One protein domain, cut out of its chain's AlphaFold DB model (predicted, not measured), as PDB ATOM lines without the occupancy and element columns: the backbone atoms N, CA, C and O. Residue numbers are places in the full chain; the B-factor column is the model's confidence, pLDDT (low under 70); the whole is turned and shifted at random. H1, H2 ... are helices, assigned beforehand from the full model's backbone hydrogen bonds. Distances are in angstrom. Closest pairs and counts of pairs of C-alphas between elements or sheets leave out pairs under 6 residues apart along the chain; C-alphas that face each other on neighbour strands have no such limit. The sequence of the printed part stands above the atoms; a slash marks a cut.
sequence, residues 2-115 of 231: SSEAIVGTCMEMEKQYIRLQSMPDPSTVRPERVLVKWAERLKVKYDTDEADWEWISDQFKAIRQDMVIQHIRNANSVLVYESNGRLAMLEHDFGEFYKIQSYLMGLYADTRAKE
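Overview. This is residues 2 to 115 of the 231 residues of the protein "PCI domain-containing protein" of Guillardia theta (strain CCMP2712) (UniProt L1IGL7). Three helices, H1, H2 and H3, make an up-and-down bundle with their centres in a triangle, and a fourth, H4, packs on H3, away from H1. Before H1, residues 2 to 31 form a long looping stretch with no named element, which lies about the end of the bundle where H1 begins and H2 ends and along the side of H1 and H2 turned away from H4. The printed part has 114 residues with four named helices, in the order H1, H2, H3, H4, and no named strand; the class is all helix. The whole is compact and rounded, with a radius of gyration of the C-alphas of 13.6 A and spans of 39 by 30 by 24 A.

Along the chain. H2, residues 53 to 69, runs 24.1 A from C-alpha 53 at (24.790, 35.614, 30.060) to C-alpha 69 at (19.337, 22.086, 49.292). H4, residues 94 to 110, also has 17 residues and measures 24.3 A; its last C-alpha, that of Asp 110, is at (12.638, 10.513, 39.433). H1, residues 32 to 47, begins with C-alpha 32 at (10.111, 26.750, 45.183) and is 22.8 A long. H3, residues 75 to 90, is 22.9 A long.

Arrangement. H1, H2 and H3 form the bundle, up and down, each running against the one before it. H2 touches H1 at a shallow tilt of 14 degrees, opposite ways, in a helical hairpin whose closest C-alphas, those of Leu 35 and Ile 63, are 5.8 A apart. H2 and H3 also touch as a hairpin, at a shallow tilt of 26 degrees, opposite ways, with the closest C-alphas, of Phe 60 and Asn 84, 6.8 A apart. H1 touches H3 with residues 36 to 43 alone, and H3 touches H1 with residues 76 to 83 alone. These two run the same way at a shallow tilt of 23 degrees, and their closest C-alphas are those of Ala 39 and Val 80, 6.3 A apart. H3 is the hub, touching three helices. Its third partner is H4, with which it makes a hairpin at a shallow tilt of 22 degrees, opposite ways; the closest C-alphas, of Ala 88 and Phe 97, are 5.4 A apart. H2 and H4 are near each other, while H1 and H4 are apart. In H1, H2 and H3 every O i to N i+4 pair is within hydrogen-bond range; in H4, 11 of 13 are.

Size, cuts and confidence. The two C-alphas farthest apart, those of Ser 2 and Asp 49, are 43.2 A apart. The printed part has no cut, and the links H1 to H2, H2 to H3 and H3 to H4 are tight. The C-alphas of residues 2 to 31 lie 10 to 23 A from the mean of all C-alphas. The mean pLDDT of the printed part is 93.8, and residues 2 to 5 are under 70.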
ATOM      1  N   SER A   2      17.325  10.730  58.315       43.66
ATOM      2  CA  SER A   2      16.754  11.523  57.223       43.66
ATOM      3  C   SER A   2      16.952  12.981  57.624       43.66
ATOM      4  O   SER A   2      16.362  13.428  58.598       43.66
ATOM      5  N   SER A   3      17.893  13.665  56.971       55.38
ATOM      6  CA  SER A   3      17.996  15.119  57.061       55.38
ATOM      7  C   SER A   3      16.668  15.654  56.548       55.38
ATOM      8  O   SER A   3      16.376  15.474  55.365       55.38
ATOM      9  N   GLU A   4      15.839  16.220  57.421       60.28
ATOM     10  CA  GLU A   4      14.619  16.897  56.988       60.28
ATOM     11  C   GLU A   4      14.998  17.929  55.924       60.28
ATOM     12  O   GLU A   4      15.972  18.674  56.075       60.28
ATOM     13  N   ALA A   5      14.282  17.907  54.801       66.62
ATOM     14  CA  ALA A   5      14.484  18.881  53.747       66.62
ATOM     15  C   ALA A   5      14.164  20.263  54.323       66.62
ATOM     16  O   ALA A   5      13.034  20.522  54.739       66.62
ATOM     17  N   ILE A   6      15.165  21.139  54.371       83.31
ATOM     18  CA  ILE A   6      14.947  22.537  54.735       83.31
ATOM     19  C   ILE A   6      13.976  23.129  53.714       83.31
ATOM     20  O   ILE A   6      14.148  22.923  52.516       83.31
ATOM     21  N   VAL A   7      12.974  23.875  54.176       89.94
ATOM     22  CA  VAL A   7      12.127  24.704  53.312       89.94
ATOM     23  C   VAL A   7      12.584  26.146  53.468       89.94
ATOM     24  O   VAL A   7      12.553  26.699  54.566       89.94
ATOM     25  N   GLY A   8      13.040  26.741  52.371       91.44
ATOM     26  CA  GLY A   8      13.529  28.110  52.359       91.44
ATOM     27  C   GLY A   8      12.425  29.141  52.606       91.44
ATOM     28  O   GLY A   8      11.281  28.953  52.189       91.44
ATOM     29  N   THR A   9      12.759  30.256  53.252       94.81
ATOM     30  CA  THR A   9      11.831  31.373  53.513       94.81
ATOM     31  C   THR A   9      12.250  32.689  52.854       94.81
ATOM     32  O   THR A   9      11.511  33.672  52.934       94.81
ATOM     33  N   CYS A  10      13.384  32.713  52.146       95.69
ATOM     34  CA  CYS A  10      13.886  33.894  51.447       95.69
ATOM     35  C   CYS A  10      12.949  34.316  50.306       95.69
ATOM     36  O   CYS A  10      12.658  33.537  49.402       95.69
ATOM     37  N   MET A  11      12.491  35.566  50.318       96.50
ATOM     38  CA  MET A  11      11.588  36.109  49.292       96.50
ATOM     39  C   MET A  11      12.308  36.957  48.241       96.50
ATOM     40  O   MET A  11      11.683  37.374  47.263       96.50
ATOM     41  N   GLU A  12      13.604  37.204  48.433       95.06
ATOM     42  CA  GLU A  12      14.443  37.915  47.474       95.06
ATOM     43  C   GLU A  12      14.634  37.056  46.228       95.06
ATOM     44  O   GLU A  12      14.833  35.847  46.312       95.06
ATOM     45  N   MET A  13      14.507  37.666  45.053       93.19
ATOM     46  CA  MET A  13      14.663  36.945  43.793       93.19
ATOM     47  C   MET A  13      16.121  36.879  43.377       93.19
ATOM     48  O   MET A  13      16.629  35.790  43.135       93.19
ATOM     49  N   GLU A  14      16.783  38.028  43.316       95.75
ATOM     50  CA  GLU A  14      18.187  38.117  42.951       95.75
ATOM     51  C   GLU A  14      19.061  37.631  44.105       95.75
ATOM     52  O   GLU A  14      18.897  38.054  45.247       95.75
ATOM     53  N   LYS A  15      19.966  36.700  43.810       94.62
ATOM     54  CA  LYS A  15      20.903  36.147  44.790       94.62
ATOM     55  C   LYS A  15      22.138  35.655  44.057       94.62
ATOM     56  O   LYS A  15      22.011  34.851  43.136       94.62
ATOM     57  N   GLN A  16      23.316  36.105  44.482       94.19
ATOM     58  CA  GLN A  16      24.582  35.639  43.922       94.19
ATOM     59  C   GLN A  16      24.804  34.154  44.238       94.19
ATOM     60  O   GLN A  16      24.531  33.691  45.352       94.19
ATOM     61  N   TYR A  17      25.325  33.399  43.274       94.25
ATOM     62  CA  TYR A  17      25.722  32.019  43.523       94.25
ATOM     63  C   TYR A  17      26.980  31.954  44.399       94.25
ATOM     64  O   TYR A  17      28.061  32.408  44.026       94.25
ATOM     65  N   ILE A  18      26.855  31.319  45.566       91.94
ATOM     66  CA  ILE A  18      27.963  31.098  46.499       91.94
ATOM     67  C   ILE A  18      28.070  29.604  46.768       91.94
ATOM     68  O   ILE A  18      27.104  28.956  47.166       91.94
ATOM     69  N   ARG A  19      29.256  29.018  46.583       89.62
ATOM     70  CA  ARG A  19      29.473  27.609  46.930       89.62
ATOM     71  C   ARG A  19      29.413  27.441  48.449       89.62
ATOM     72  O   ARG A  19      30.267  27.951  49.167       89.62
ATOM     73  N   LEU A  20      28.422  26.694  48.920       87.44
ATOM     74  CA  LEU A  20      28.221  26.461  50.346       87.44
ATOM     75  C   LEU A  20      29.311  25.564  50.942       87.44
ATOM     76  O   LEU A  20      29.760  24.609  50.305       87.44
ATOM     77  N   GLN A  21      29.698  25.869  52.182       87.81
ATOM     78  CA  GLN A  21      30.612  25.057  52.998       87.81
ATOM     79  C   GLN A  21      29.903  24.345  54.161       87.81
ATOM     80  O   GLN A  21      30.446  23.404  54.734       87.81
ATOM     81  N   SER A  22      28.686  24.771  54.491       85.69
ATOM     82  CA  SER A  22      27.836  24.219  55.544       85.69
ATOM     83  C   SER A  22      26.363  24.312  55.138       85.69
ATOM     84  O   SER A  22      26.025  24.885  54.097       85.69
ATOM     85  N   MET A  23      25.485  23.719  55.946       83.31
ATOM     86  CA  MET A  23      24.042  23.822  55.756       83.31
ATOM     87  C   MET A  23      23.600  25.287  55.938       83.31
ATOM     88  O   MET A  23      23.922  25.877  56.972       83.31
ATOM     89  N   PRO A  24      22.929  25.896  54.944       87.94
ATOM     90  CA  PRO A  24      22.563  27.306  54.993       87.94
ATOM     91  C   PRO A  24      21.339  27.533  55.880       87.94
ATOM     92  O   PRO A  24      20.497  26.648  56.043       87.94
ATOM     93  N   ASP A  25      21.219  28.749  56.409       88.94
ATOM     94  CA  ASP A  25      20.033  29.177  57.148       88.94
ATOM     95  C   ASP A  25      18.810  29.221  56.202       88.94
ATOM     96  O   ASP A  25      18.930  29.778  55.101       88.94
ATOM     97  N   PRO A  26      17.636  28.681  56.590       90.88
ATOM     98  CA  PRO A  26      16.419  28.721  55.773       90.88
ATOM     99  C   PRO A  26      16.040  30.122  55.263       90.88
ATOM    100  O   PRO A  26      15.523  30.245  54.153       90.88
ATOM    101  N   SER A  27      16.346  31.183  56.020       93.38
ATOM    102  CA  SER A  27      16.116  32.584  55.627       93.38
ATOM    103  C   SER A  27      16.943  33.038  54.423       93.38
ATOM    104  O   SER A  27      16.588  34.016  53.769       93.38
ATOM    105  N   THR A  28      18.006  32.304  54.085       92.56
ATOM    106  CA  THR A  28      18.865  32.563  52.920       92.56
ATOM    107  C   THR A  28      18.514  31.694  51.712       92.56
ATOM    108  O   THR A  28      19.074  31.889  50.636       92.56
ATOM    109  N   VAL A  29      17.596  30.732  51.851       95.56
ATOM    110  CA  VAL A  29      17.182  29.812  50.783       95.56
ATOM    111  C   VAL A  29      15.806  30.229  50.272       95.56
ATOM    112  O   VAL A  29      14.892  30.463  51.062       95.56
ATOM    113  N   ARG A  30      15.627  30.345  48.952       97.00
ATOM    114  CA  ARG A  30      14.340  30.753  48.359       97.00
ATOM    115  C   ARG A  30      13.393  29.553  48.230       97.00
ATOM    116  O   ARG A  30      13.828  28.524  47.717       97.00
ATOM    117  N   PRO A  31      12.106  29.654  48.613       96.88
ATOM    118  CA  PRO A  31      11.144  28.576  48.410       96.88
ATOM    119  C   PRO A  31      10.849  28.369  46.921       96.88
ATOM    120  O   PRO A  31      10.962  29.295  46.114       96.88
ATOM    121  N   GLU A  32      10.372  27.173  46.567       97.38
ATOM    122  CA  GLU A  32      10.111  26.750  45.183       97.38
ATOM    123  C   GLU A  32       9.350  27.788  44.344       97.38
ATOM    124  O   GLU A  32       9.772  28.129  43.242       97.38
ATOM    125  N   ARG A  33       8.267  28.367  44.879       97.19
ATOM    126  CA  ARG A  33       7.465  29.370  44.156       97.19
ATOM    127  C   ARG A  33       8.252  30.624  43.759       97.19
ATOM    128  O   ARG A  33       7.927  31.253  42.756       97.19
ATOM    129  N   VAL A  34       9.252  31.015  44.551       98.06
ATOM    130  CA  VAL A  34      10.128  32.156  44.245       98.06
ATOM    131  C   VAL A  34      11.152  31.736  43.197       98.06
ATOM    132  O   VAL A  34      11.367  32.479  42.246       98.06
ATOM    133  N   LEU A  35      11.713  30.530  43.322       98.31
ATOM    134  CA  LEU A  35      12.672  29.967  42.368       98.31
ATOM    135  C   LEU A  35      12.094  29.851  40.954       98.31
ATOM    136  O   LEU A  35      12.728  30.291  39.999       98.31
ATOM    137  N   VAL A  36      10.881  29.307  40.825       98.19
ATOM    138  CA  VAL A  36      10.192  29.158  39.532       98.19
ATOM    139  C   VAL A  36       9.898  30.524  38.918       98.19
ATOM    140  O   VAL A  36      10.299  30.791  37.788       98.19
ATOM    141  N   LYS A  37       9.294  31.431  39.694       98.31
ATOM    142  CA  LYS A  37       8.992  32.792  39.234       98.31
ATOM    143  C   LYS A  37      10.255  33.568  38.847       98.31
ATOM    144  O   LYS A  37      10.214  34.398  37.940       98.31
ATOM    145  N   TRP A  38      11.370  33.333  39.539       98.12
ATOM    146  CA  TRP A  38      12.636  33.970  39.195       98.12
ATOM    147  C   TRP A  38      13.223  33.406  37.904       98.12
ATOM    148  O   TRP A  38      13.596  34.186  37.038       98.12
ATOM    149  N   ALA A  39      13.206  32.085  37.713       98.31
ATOM    150  CA  ALA A  39      13.640  31.455  36.464       98.31
ATOM    151  C   ALA A  39      12.864  31.971  35.236       98.31
ATOM    152  O   ALA A  39      13.467  32.249  34.201       98.31
ATOM    153  N   GLU A  40      11.546  32.156  35.358       97.81
ATOM    154  CA  GLU A  40      10.717  32.756  34.302       97.81
ATOM    155  C   GLU A  40      11.152  34.192  33.978       97.81
ATOM    156  O   GLU A  40      11.288  34.553  32.811       97.81
ATOM    157  N   ARG A  41      11.424  35.006  35.005       97.81
ATOM    158  CA  ARG A  41      11.914  36.381  34.827       97.81
ATOM    159  C   ARG A  41      13.313  36.438  34.226       97.81
ATOM    160  O   ARG A  41      13.553  37.308  33.400       97.81
ATOM    161  N   LEU A  42      14.216  35.530  34.601       98.19
ATOM    162  CA  LEU A  42      15.554  35.451  34.006       98.19
ATOM    163  C   LEU A  42      15.476  35.177  32.507       98.19
ATOM    164  O   LEU A  42      16.204  35.794  31.741       98.19
ATOM    165  N   LYS A  43      14.554  34.308  32.080       97.44
ATOM    166  CA  LYS A  43      14.318  34.086  30.654       97.44
ATOM    167  C   LYS A  43      13.865  35.370  29.954       97.44
ATOM    168  O   LYS A  43      14.418  35.700  28.917       97.44
ATOM    169  N   VAL A  44      12.919  36.112  30.538       97.81
ATOM    170  CA  VAL A  44      12.491  37.408  29.978       97.81
ATOM    171  C   VAL A  44      13.673  38.370  29.876       97.81
ATOM    172  O   VAL A  44      13.876  38.936  28.815       97.81
ATOM    173  N   LYS A  45      14.484  38.494  30.934       97.94
ATOM    174  CA  LYS A  45      15.671  39.361  30.942       97.94
ATOM    175  C   LYS A  45      16.680  39.006  29.852       97.94
ATOM    176  O   LYS A  45      17.242  39.910  29.246       97.94
ATOM    177  N   TYR A  46      16.899  37.712  29.621       97.62
ATOM    178  CA  TYR A  46      17.748  37.226  28.537       97.62
ATOM    179  C   TYR A  46      17.145  37.563  27.164       97.62
ATOM    180  O   TYR A  46      17.823  38.127  26.314       97.62
ATOM    181  N   ASP A  47      15.851  37.289  26.967       96.12
ATOM    182  CA  ASP A  47      15.158  37.537  25.696       96.12
ATOM    183  C   ASP A  47      15.067  39.042  25.348       96.12
ATOM    184  O   ASP A  47      14.963  39.397  24.174       96.12
ATOM    185  N   THR A  48      15.094  39.931  26.349       97.50
ATOM    186  CA  THR A  48      15.039  41.396  26.183       97.50
ATOM    187  C   THR A  48      16.400  42.090  26.280       97.50
ATOM    188  O   THR A  48      16.427  43.318  26.309       97.50
ATOM    189  N   ASP A  49      17.501  41.335  26.357       96.00
ATOM    190  CA  ASP A  49      18.871  41.857  26.491       96.00
ATOM    191  C   ASP A  49      19.043  42.822  27.689       96.00
ATOM    192  O   ASP A  49      19.780  43.804  27.655       96.00
ATOM    193  N   GLU A  50      18.310  42.565  28.782       97.25
ATOM    194  CA  GLU A  50      18.391  43.363  30.016       97.25
ATOM    195  C   GLU A  50      19.605  42.998  30.884       97.25
ATOM    196  O   GLU A  50      19.956  43.752  31.795       97.25
ATOM    197  N   ALA A  51      20.189  41.816  30.676       96.38
ATOM    198  CA  ALA A  51      21.344  41.324  31.414       96.38
ATOM    199  C   ALA A  51      22.142  40.326  30.570       96.38
ATOM    200  O   ALA A  51      21.564  39.533  29.827       96.38
ATOM    201  N   ASP A  52      23.463  40.333  30.741       96.94
ATOM    202  CA  ASP A  52      24.361  39.420  30.039       96.94
ATOM    203  C   ASP A  52      24.256  37.965  30.536       96.94
ATOM    204  O   ASP A  52      23.731  37.657  31.614       96.94
ATOM    205  N   TRP A  53      24.783  37.039  29.728       97.31
ATOM    206  CA  TRP A  53      24.790  35.614  30.060       97.31
ATOM    207  C   TRP A  53      25.545  35.301  31.354       97.31
ATOM    208  O   TRP A  53      25.154  34.379  32.070       97.31
ATOM    209  N   GLU A  54      26.612  36.033  31.679       97.62
ATOM    210  CA  GLU A  54      27.414  35.757  32.871       97.62
ATOM    211  C   GLU A  54      26.572  35.944  34.138       97.62
ATOM    212  O   GLU A  54      26.503  35.038  34.980       97.62
ATOM    213  N   TRP A  55      25.836  37.054  34.217       98.00
ATOM    214  CA  TRP A  55      24.905  37.328  35.303       98.00
ATOM    215  C   TRP A  55      23.714  36.362  35.297       98.00
ATOM    216  O   TRP A  55      23.379  35.786  36.336       98.00
ATOM    217  N   ILE A  56      23.099  36.104  34.136       98.38
ATOM    218  CA  ILE A  56      21.970  35.163  34.015       98.38
ATOM    219  C   ILE A  56      22.375  33.753  34.484       98.38
ATOM    220  O   ILE A  56      21.657  33.111  35.260       98.38
ATOM    221  N   SER A  57      23.546  33.276  34.059       97.94
ATOM    222  CA  SER A  57      24.117  31.979  34.432       97.94
ATOM    223  C   SER A  57      24.390  31.893  35.935       97.94
ATOM    224  O   SER A  57      24.086  30.867  36.554       97.94
ATOM    225  N   ASP A  58      24.908  32.963  36.550       98.12
ATOM    226  CA  ASP A  58      25.083  33.056  38.005       98.12
ATOM    227  C   ASP A  58      23.746  32.908  38.750       98.12
ATOM    228  O   ASP A  58      23.603  32.042  39.622       98.12
ATOM    229  N   GLN A  59      22.717  33.641  38.320       98.50
ATOM    230  CA  GLN A  59      21.385  33.564  38.922       98.50
ATOM    231  C   GLN A  59      20.770  32.162  38.802       98.50
ATOM    232  O   GLN A  59      20.235  31.623  39.779       98.50
ATOM    233  N   PHE A  60      20.900  31.505  37.646       98.44
ATOM    234  CA  PHE A  60      20.445  30.124  37.475       98.44
ATOM    235  C   PHE A  60      21.245  29.110  38.310       98.44
ATOM    236  O   PHE A  60      20.689  28.093  38.744       98.44
ATOM    237  N   LYS A  61      22.542  29.336  38.557       98.00
ATOM    238  CA  LYS A  61      23.335  28.507  39.486       98.00
ATOM    239  C   LYS A  61      22.815  28.654  40.913       98.00
ATOM    240  O   LYS A  61      22.617  27.637  41.578       98.00
ATOM    241  N   ALA A  62      22.507  29.875  41.350       97.75
ATOM    242  CA  ALA A  62      21.908  30.121  42.658       97.75
ATOM    243  C   ALA A  62      20.532  29.443  42.789       97.75
ATOM    244  O   ALA A  62      20.254  28.811  43.807       97.75
ATOM    245  N   ILE A  63      19.676  29.528  41.759       98.31
ATOM    246  CA  ILE A  63      18.359  28.864  41.756       98.31
ATOM    247  C   ILE A  63      18.510  27.351  41.930       98.31
ATOM    248  O   ILE A  63      17.876  26.751  42.797       98.31
ATOM    249  N   ARG A  64      19.363  26.721  41.117       97.38
ATOM    250  CA  ARG A  64      19.566  25.267  41.164       97.38
ATOM    251  C   ARG A  64      20.184  24.811  42.481       97.38
ATOM    252  O   ARG A  64      19.822  23.750  42.976       97.38
ATOM    253  N   GLN A  65      21.079  25.604  43.067       96.06
ATOM    254  CA  GLN A  65      21.623  25.324  44.392       96.06
ATOM    255  C   GLN A  65      20.513  25.295  45.452       96.06
ATOM    256  O   GLN A  65      20.419  24.318  46.194       96.06
ATOM    257  N   ASP A  66      19.641  26.307  45.474       96.56
ATOM    258  CA  ASP A  66      18.498  26.353  46.393       96.56
ATOM    259  C   ASP A  66      17.537  25.168  46.169       96.56
ATOM    260  O   ASP A  66      17.028  24.609  47.140       96.56
ATOM    261  N   MET A  67      17.324  24.722  44.923       96.00
ATOM    262  CA  MET A  67      16.539  23.507  44.641       96.00
ATOM    263  C   MET A  67      17.182  22.240  45.216       96.00
ATOM    264  O   MET A  67      16.486  21.399  45.785       96.00
ATOM    265  N   VAL A  68      18.506  22.105  45.090       94.25
ATOM    266  CA  VAL A  68      19.258  20.949  45.600       94.25
ATOM    267  C   VAL A  68      19.203  20.877  47.126       94.25
ATOM    268  O   VAL A  68      18.961  19.797  47.658       94.25
ATOM    269  N   ILE A  69      19.384  22.006  47.818       93.75
ATOM    270  CA  ILE A  69      19.337  22.086  49.292       93.75
ATOM    271  C   ILE A  69      17.977  21.642  49.832       93.75
ATOM    272  O   ILE A  69      17.904  20.960  50.849       93.75
ATOM    273  N   GLN A  70      16.906  22.018  49.138       94.56
ATOM    274  CA  GLN A  70      15.530  21.723  49.539       94.56
ATOM    275  C   GLN A  70      15.027  20.371  49.003       94.56
ATOM    276  O   GLN A  70      13.857  20.044  49.167       94.56
ATOM    277  N   HIS A  71      15.881  19.593  48.325       93.75
ATOM    278  CA  HIS A  71      15.514  18.328  47.680       93.75
ATOM    279  C   HIS A  71      14.314  18.434  46.712       93.75
ATOM    280  O   HIS A  71      13.542  17.486  46.558       93.75
ATOM    281  N   ILE A  72      14.171  19.566  46.014       95.00
ATOM    282  CA  ILE A  72      13.077  19.788  45.059       95.00
ATOM    283  C   ILE A  72      13.358  18.988  43.783       95.00
ATOM    284  O   ILE A  72      14.240  19.332  42.994       95.00
ATOM    285  N   ARG A  73      12.600  17.903  43.585       95.00
ATOM    286  CA  ARG A  73      12.696  16.995  42.427       95.00
ATOM    287  C   ARG A  73      11.303  16.708  41.871       95.00
ATOM    288  O   ARG A  73      10.685  15.692  42.172       95.00
ATOM    289  N   ASN A  74      10.774  17.651  41.104       95.19
ATOM    290  CA  ASN A  74       9.420  17.617  40.547       95.19
ATOM    291  C   ASN A  74       9.364  18.282  39.151       95.19
ATOM    292  O   ASN A  74      10.392  18.678  38.596       95.19
ATOM    293  N   ALA A  75       8.164  18.431  38.584       96.25
ATOM    294  CA  ALA A  75       7.972  19.027  37.258       96.25
ATOM    295  C   ALA A  75       8.514  20.466  37.134       96.25
ATOM    296  O   ALA A  75       9.066  20.824  36.096       96.25
ATOM    297  N   ASN A  76       8.439  21.272  38.198       96.44
ATOM    298  CA  ASN A  76       8.975  22.633  38.194       96.44
ATOM    299  C   ASN A  76      10.503  22.636  38.129       96.44
ATOM    300  O   ASN A  76      11.090  23.414  37.378       96.44
ATOM    301  N   SER A  77      11.161  21.740  38.875       96.44
ATOM    302  CA  SER A  77      12.616  21.587  38.771       96.44
ATOM    303  C   SER A  77      13.039  21.160  37.362       96.44
ATOM    304  O   SER A  77      13.991  21.719  36.826       96.44
ATOM    305  N   VAL A  78      12.293  20.257  36.710       97.69
ATOM    306  CA  VAL A  78      12.544  19.878  35.311       97.69
ATOM    307  C   VAL A  78      12.458  21.108  34.405       97.69
ATOM    308  O   VAL A  78      13.428  21.417  33.718       97.69
ATOM    309  N   LEU A  79      11.371  21.880  34.483       97.06
ATOM    310  CA  LEU A  79      11.165  23.077  33.661       97.06
ATOM    311  C   LEU A  79      12.274  24.131  33.832       97.06
ATOM    312  O   LEU A  79      12.747  24.708  32.848       97.06
ATOM    313  N   VAL A  80      12.729  24.366  35.066       98.00
ATOM    314  CA  VAL A  80      13.826  25.306  35.346       98.00
ATOM    315  C   VAL A  80      15.147  24.814  34.753       98.00
ATOM    316  O   VAL A  80      15.863  25.593  34.120       98.00
ATOM    317  N   TYR A  81      15.475  23.529  34.914       98.19
ATOM    318  CA  TYR A  81      16.706  22.958  34.360       98.19
ATOM    319  C   TYR A  81      16.677  22.903  32.831       98.19
ATOM    320  O   TYR A  81      17.694  23.193  32.204       98.19
ATOM    321  N   GLU A  82      15.538  22.581  32.222       97.88
ATOM    322  CA  GLU A  82      15.382  22.606  30.768       97.88
ATOM    323  C   GLU A  82      15.557  24.022  30.211       97.88
ATOM    324  O   GLU A  82      16.277  24.223  29.232       97.88
ATOM    325  N   SER A  83      14.938  25.018  30.850       97.38
ATOM    326  CA  SER A  83      15.048  26.419  30.432       97.38
ATOM    327  C   SER A  83      16.498  26.894  30.491       97.38
ATOM    328  O   SER A  83      17.035  27.352  29.484       97.38
ATOM    329  N   ASN A  84      17.169  26.679  31.624       98.19
ATOM    330  CA  ASN A  84      18.585  27.002  31.780       98.19
ATOM    331  C   ASN A  84      19.467  26.243  30.767       98.19
ATOM    332  O   ASN A  84      20.358  26.815  30.149       98.19
ATOM    333  N   GLY A  85      19.193  24.954  30.546       97.88
ATOM    334  CA  GLY A  85      19.954  24.133  29.606       97.88
ATOM    335  C   GLY A  85      19.858  24.619  28.159       97.88
ATOM    336  O   GLY A  85      20.855  24.576  27.443       97.88
ATOM    337  N   ARG A  86      18.690  25.114  27.728       97.62
ATOM    338  CA  ARG A  86      18.517  25.714  26.394       97.62
ATOM    339  C   ARG A  86      19.277  27.036  26.263       97.62
ATOM    340  O   ARG A  86      19.930  27.229  25.244       97.62
ATOM    341  N   LEU A  87      19.265  27.890  27.291       97.75
ATOM    342  CA  LEU A  87      20.049  29.135  27.290       97.75
ATOM    343  C   LEU A  87      21.557  28.858  27.240       97.75
ATOM    344  O   LEU A  87      22.250  29.396  26.385       97.75
ATOM    345  N   ALA A  88      22.053  27.918  28.051       97.75
ATOM    346  CA  ALA A  88      23.463  27.520  28.019       97.75
ATOM    347  C   ALA A  88      23.902  26.988  26.641       97.75
ATOM    348  O   ALA A  88      25.040  27.183  26.223       97.75
ATOM    349  N   MET A  89      22.996  26.322  25.917       96.12
ATOM    350  CA  MET A  89      23.245  25.872  24.545       96.12
ATOM    351  C   MET A  89      23.316  27.028  23.544       96.12
ATOM    352  O   MET A  89      24.132  26.964  22.626       96.12
ATOM    353  N   LEU A  90      22.471  28.053  23.690       95.56
ATOM    354  CA  LEU A  90      22.485  29.253  22.844       95.56
ATOM    355  C   LEU A  90      23.774  30.058  23.037       95.56
ATOM    356  O   LEU A  90      24.391  30.460  22.057       95.56
ATOM    357  N   GLU A  91      24.229  30.175  24.281       96.88
ATOM    358  CA  GLU A  91      25.452  30.896  24.662       96.88
ATOM    359  C   GLU A  91      26.737  30.082  24.462       96.88
ATOM    360  O   GLU A  91      27.829  30.512  24.827       96.88
ATOM    361  N   HIS A  92      26.631  28.880  23.883       95.69
ATOM    362  CA  HIS A  92      27.758  27.970  23.669       95.69
ATOM    363  C   HIS A  92      28.554  27.633  24.956       95.69
ATOM    364  O   HIS A  92      29.690  27.153  24.883       95.69
ATOM    365  N   ASP A  93      27.949  27.791  26.141       97.12
ATOM    366  CA  ASP A  93      28.517  27.402  27.435       97.12
ATOM    367  C   ASP A  93      28.289  25.903  27.681       97.12
ATOM    368  O   ASP A  93      27.491  25.454  28.514       97.12
ATOM    369  N   PHE A  94      29.001  25.085  26.905       95.31
ATOM    370  CA  PHE A  94      28.855  23.631  26.961       95.31
ATOM    371  C   PHE A  94      29.329  23.028  28.288       95.31
ATOM    372  O   PHE A  94      28.888  21.939  28.664       95.31
ATOM    373  N   GLY A  95      30.213  23.729  29.005       95.00
ATOM    374  CA  GLY A  95      30.661  23.331  30.335       95.00
ATOM    375  C   GLY A  95      29.533  23.432  31.358       95.00
ATOM    376  O   GLY A  95      29.346  22.514  32.162       95.00
ATOM    377  N   GLU A  96      28.750  24.510  31.315       96.25
ATOM    378  CA  GLU A  96      27.575  24.662  32.166       96.25
ATOM    379  C   GLU A  96      26.422  23.756  31.723       96.25
ATOM    380  O   GLU A  96      25.831  23.065  32.562       96.25
ATOM    381  N   PHE A  97      26.177  23.652  30.412       97.31
ATOM    382  CA  PHE A  97      25.211  22.705  29.850       97.31
ATOM    383  C   PHE A  97      25.458  21.277  30.351       97.31
ATOM    384  O   PHE A  97      24.522  20.620  30.802       97.31
ATOM    385  N   TYR A  98      26.709  20.801  30.352       95.12
ATOM    386  CA  TYR A  98      27.044  19.458  30.833       95.12
ATOM    387  C   TYR A  98      26.618  19.218  32.293       95.12
ATOM    388  O   TYR A  98      26.056  18.167  32.618       95.12
ATOM    389  N   LYS A  99      26.822  20.204  33.179       95.38
ATOM    390  CA  LYS A  99      26.405  20.112  34.589       95.38
ATOM    391  C   LYS A  99      24.883  20.062  34.718       95.38
ATOM    392  O   LYS A  99      24.363  19.247  35.481       95.38
ATOM    393  N   ILE A 100      24.176  20.921  33.976       97.44
ATOM    394  CA  ILE A 100      22.704  20.959  33.935       97.44
ATOM    395  C   ILE A 100      22.170  19.610  33.459       97.44
ATOM    396  O   ILE A 100      21.336  18.999  34.124       97.44
ATOM    397  N   GLN A 101      22.696  19.132  32.336       94.44
ATOM    398  CA  GLN A 101      22.267  17.923  31.658       94.44
ATOM    399  C   GLN A 101      22.468  16.678  32.542       94.44
ATOM    400  O   GLN A 101      21.563  15.850  32.636       94.44
ATOM    401  N   SER A 102      23.603  16.564  33.242       92.25
ATOM    402  CA  SER A 102      23.872  15.446  34.158       92.25
ATOM    403  C   SER A 102      22.830  15.349  35.280       92.25
ATOM    404  O   SER A 102      22.294  14.272  35.546       92.25
ATOM    405  N   TYR A 103      22.474  16.483  35.893       94.81
ATOM    406  CA  TYR A 103      21.447  16.521  36.938       94.81
ATOM    407  C   TYR A 103      20.039  16.283  36.376       94.81
ATOM    408  O   TYR A 103      19.255  15.538  36.967       94.81
ATOM    409  N   LEU A 104      19.731  16.881  35.221       95.81
ATOM    410  CA  LEU A 104      18.434  16.767  34.555       95.81
ATOM    411  C   LEU A 104      18.103  15.312  34.192       95.81
ATOM    412  O   LEU A 104      16.955  14.910  34.342       95.81
ATOM    413  N   MET A 105      19.089  14.480  33.827       92.25
ATOM    414  CA  MET A 105      18.817  13.049  33.620       92.25
ATOM    415  C   MET A 105      18.338  12.338  34.884       92.25
ATOM    416  O   MET A 105      17.461  11.479  34.813       92.25
ATOM    417  N   GLY A 106      18.890  12.705  36.042       92.75
ATOM    418  CA  GLY A 106      18.400  12.208  37.323       92.75
ATOM    419  C   GLY A 106      16.981  12.698  37.619       92.75
ATOM    420  O   GLY A 106      16.173  11.934  38.132       92.75
ATOM    421  N   LEU A 107      16.656  13.949  37.272       95.00
ATOM    422  CA  LEU A 107      15.294  14.475  37.425       95.00
ATOM    423  C   LEU A 107      14.288  13.746  36.533       95.00
ATOM    424  O   LEU A 107      13.185  13.452  36.991       95.00
ATOM    425  N   TYR A 108      14.652  13.410  35.293       94.94
ATOM    426  CA  TYR A 108      13.797  12.574  34.457       94.94
ATOM    427  C   TYR A 108      13.586  11.207  35.107       94.94
ATOM    428  O   TYR A 108      12.448  10.774  35.220       94.94
ATOM    429  N   ALA A 109      14.627  10.543  35.616       90.38
ATOM    430  CA  ALA A 109      14.464   9.245  36.280       90.38
ATOM    431  C   ALA A 109      13.463   9.279  37.456       90.38
ATOM    432  O   ALA A 109      12.689   8.336  37.617       90.38
ATOM    433  N   ASP A 110      13.432  10.382  38.206       89.00
ATOM    434  CA  ASP A 110      12.638  10.513  39.433       89.00
ATOM    435  C   ASP A 110      11.243  11.126  39.229       89.00
ATOM    436  O   ASP A 110      10.426  11.129  40.152       89.00
ATOM    437  N   THR A 111      10.938  11.663  38.043       89.44
ATOM    438  CA  THR A 111       9.688  12.395  37.790       89.44
ATOM    439  C   THR A 111       8.921  11.855  36.584       89.44
ATOM    440  O   THR A 111       9.438  11.123  35.743       89.44
ATOM    441  N   ARG A 112       7.635  12.216  36.484       88.81
ATOM    442  CA  ARG A 112       6.806  11.921  35.298       88.81
ATOM    443  C   ARG A 112       6.937  12.977  34.193       88.81
ATOM    444  O   ARG A 112       6.464  12.743  33.087       88.81
ATOM    445  N   ALA A 113       7.562  14.120  34.481       89.56
ATOM    446  CA  ALA A 113       7.741  15.217  33.536       89.56
ATOM    447  C   ALA A 113       8.913  14.905  32.591       89.56
ATOM    448  O   ALA A 113      10.045  15.295  32.847       89.56
ATOM    449  N   LYS A 114       8.640  14.136  31.532       90.50
ATOM    450  CA  LYS A 114       9.647  13.609  30.588       90.50
ATOM    451  C   LYS A 114       9.432  14.050  29.144       90.50
ATOM    452  O   LYS A 114      10.033  13.493  28.230       90.50
ATOM    453  N   GLU A 115       8.574  15.041  28.923       93.62
ATOM    454  CA  GLU A 115       8.170  15.482  27.582       93.62
ATOM    455  C   GLU A 115       9.376  15.845  26.704       93.62
ATOM    456  O   GLU A 115       9.425  15.465  25.534       93.62
TER     457      GLU A 115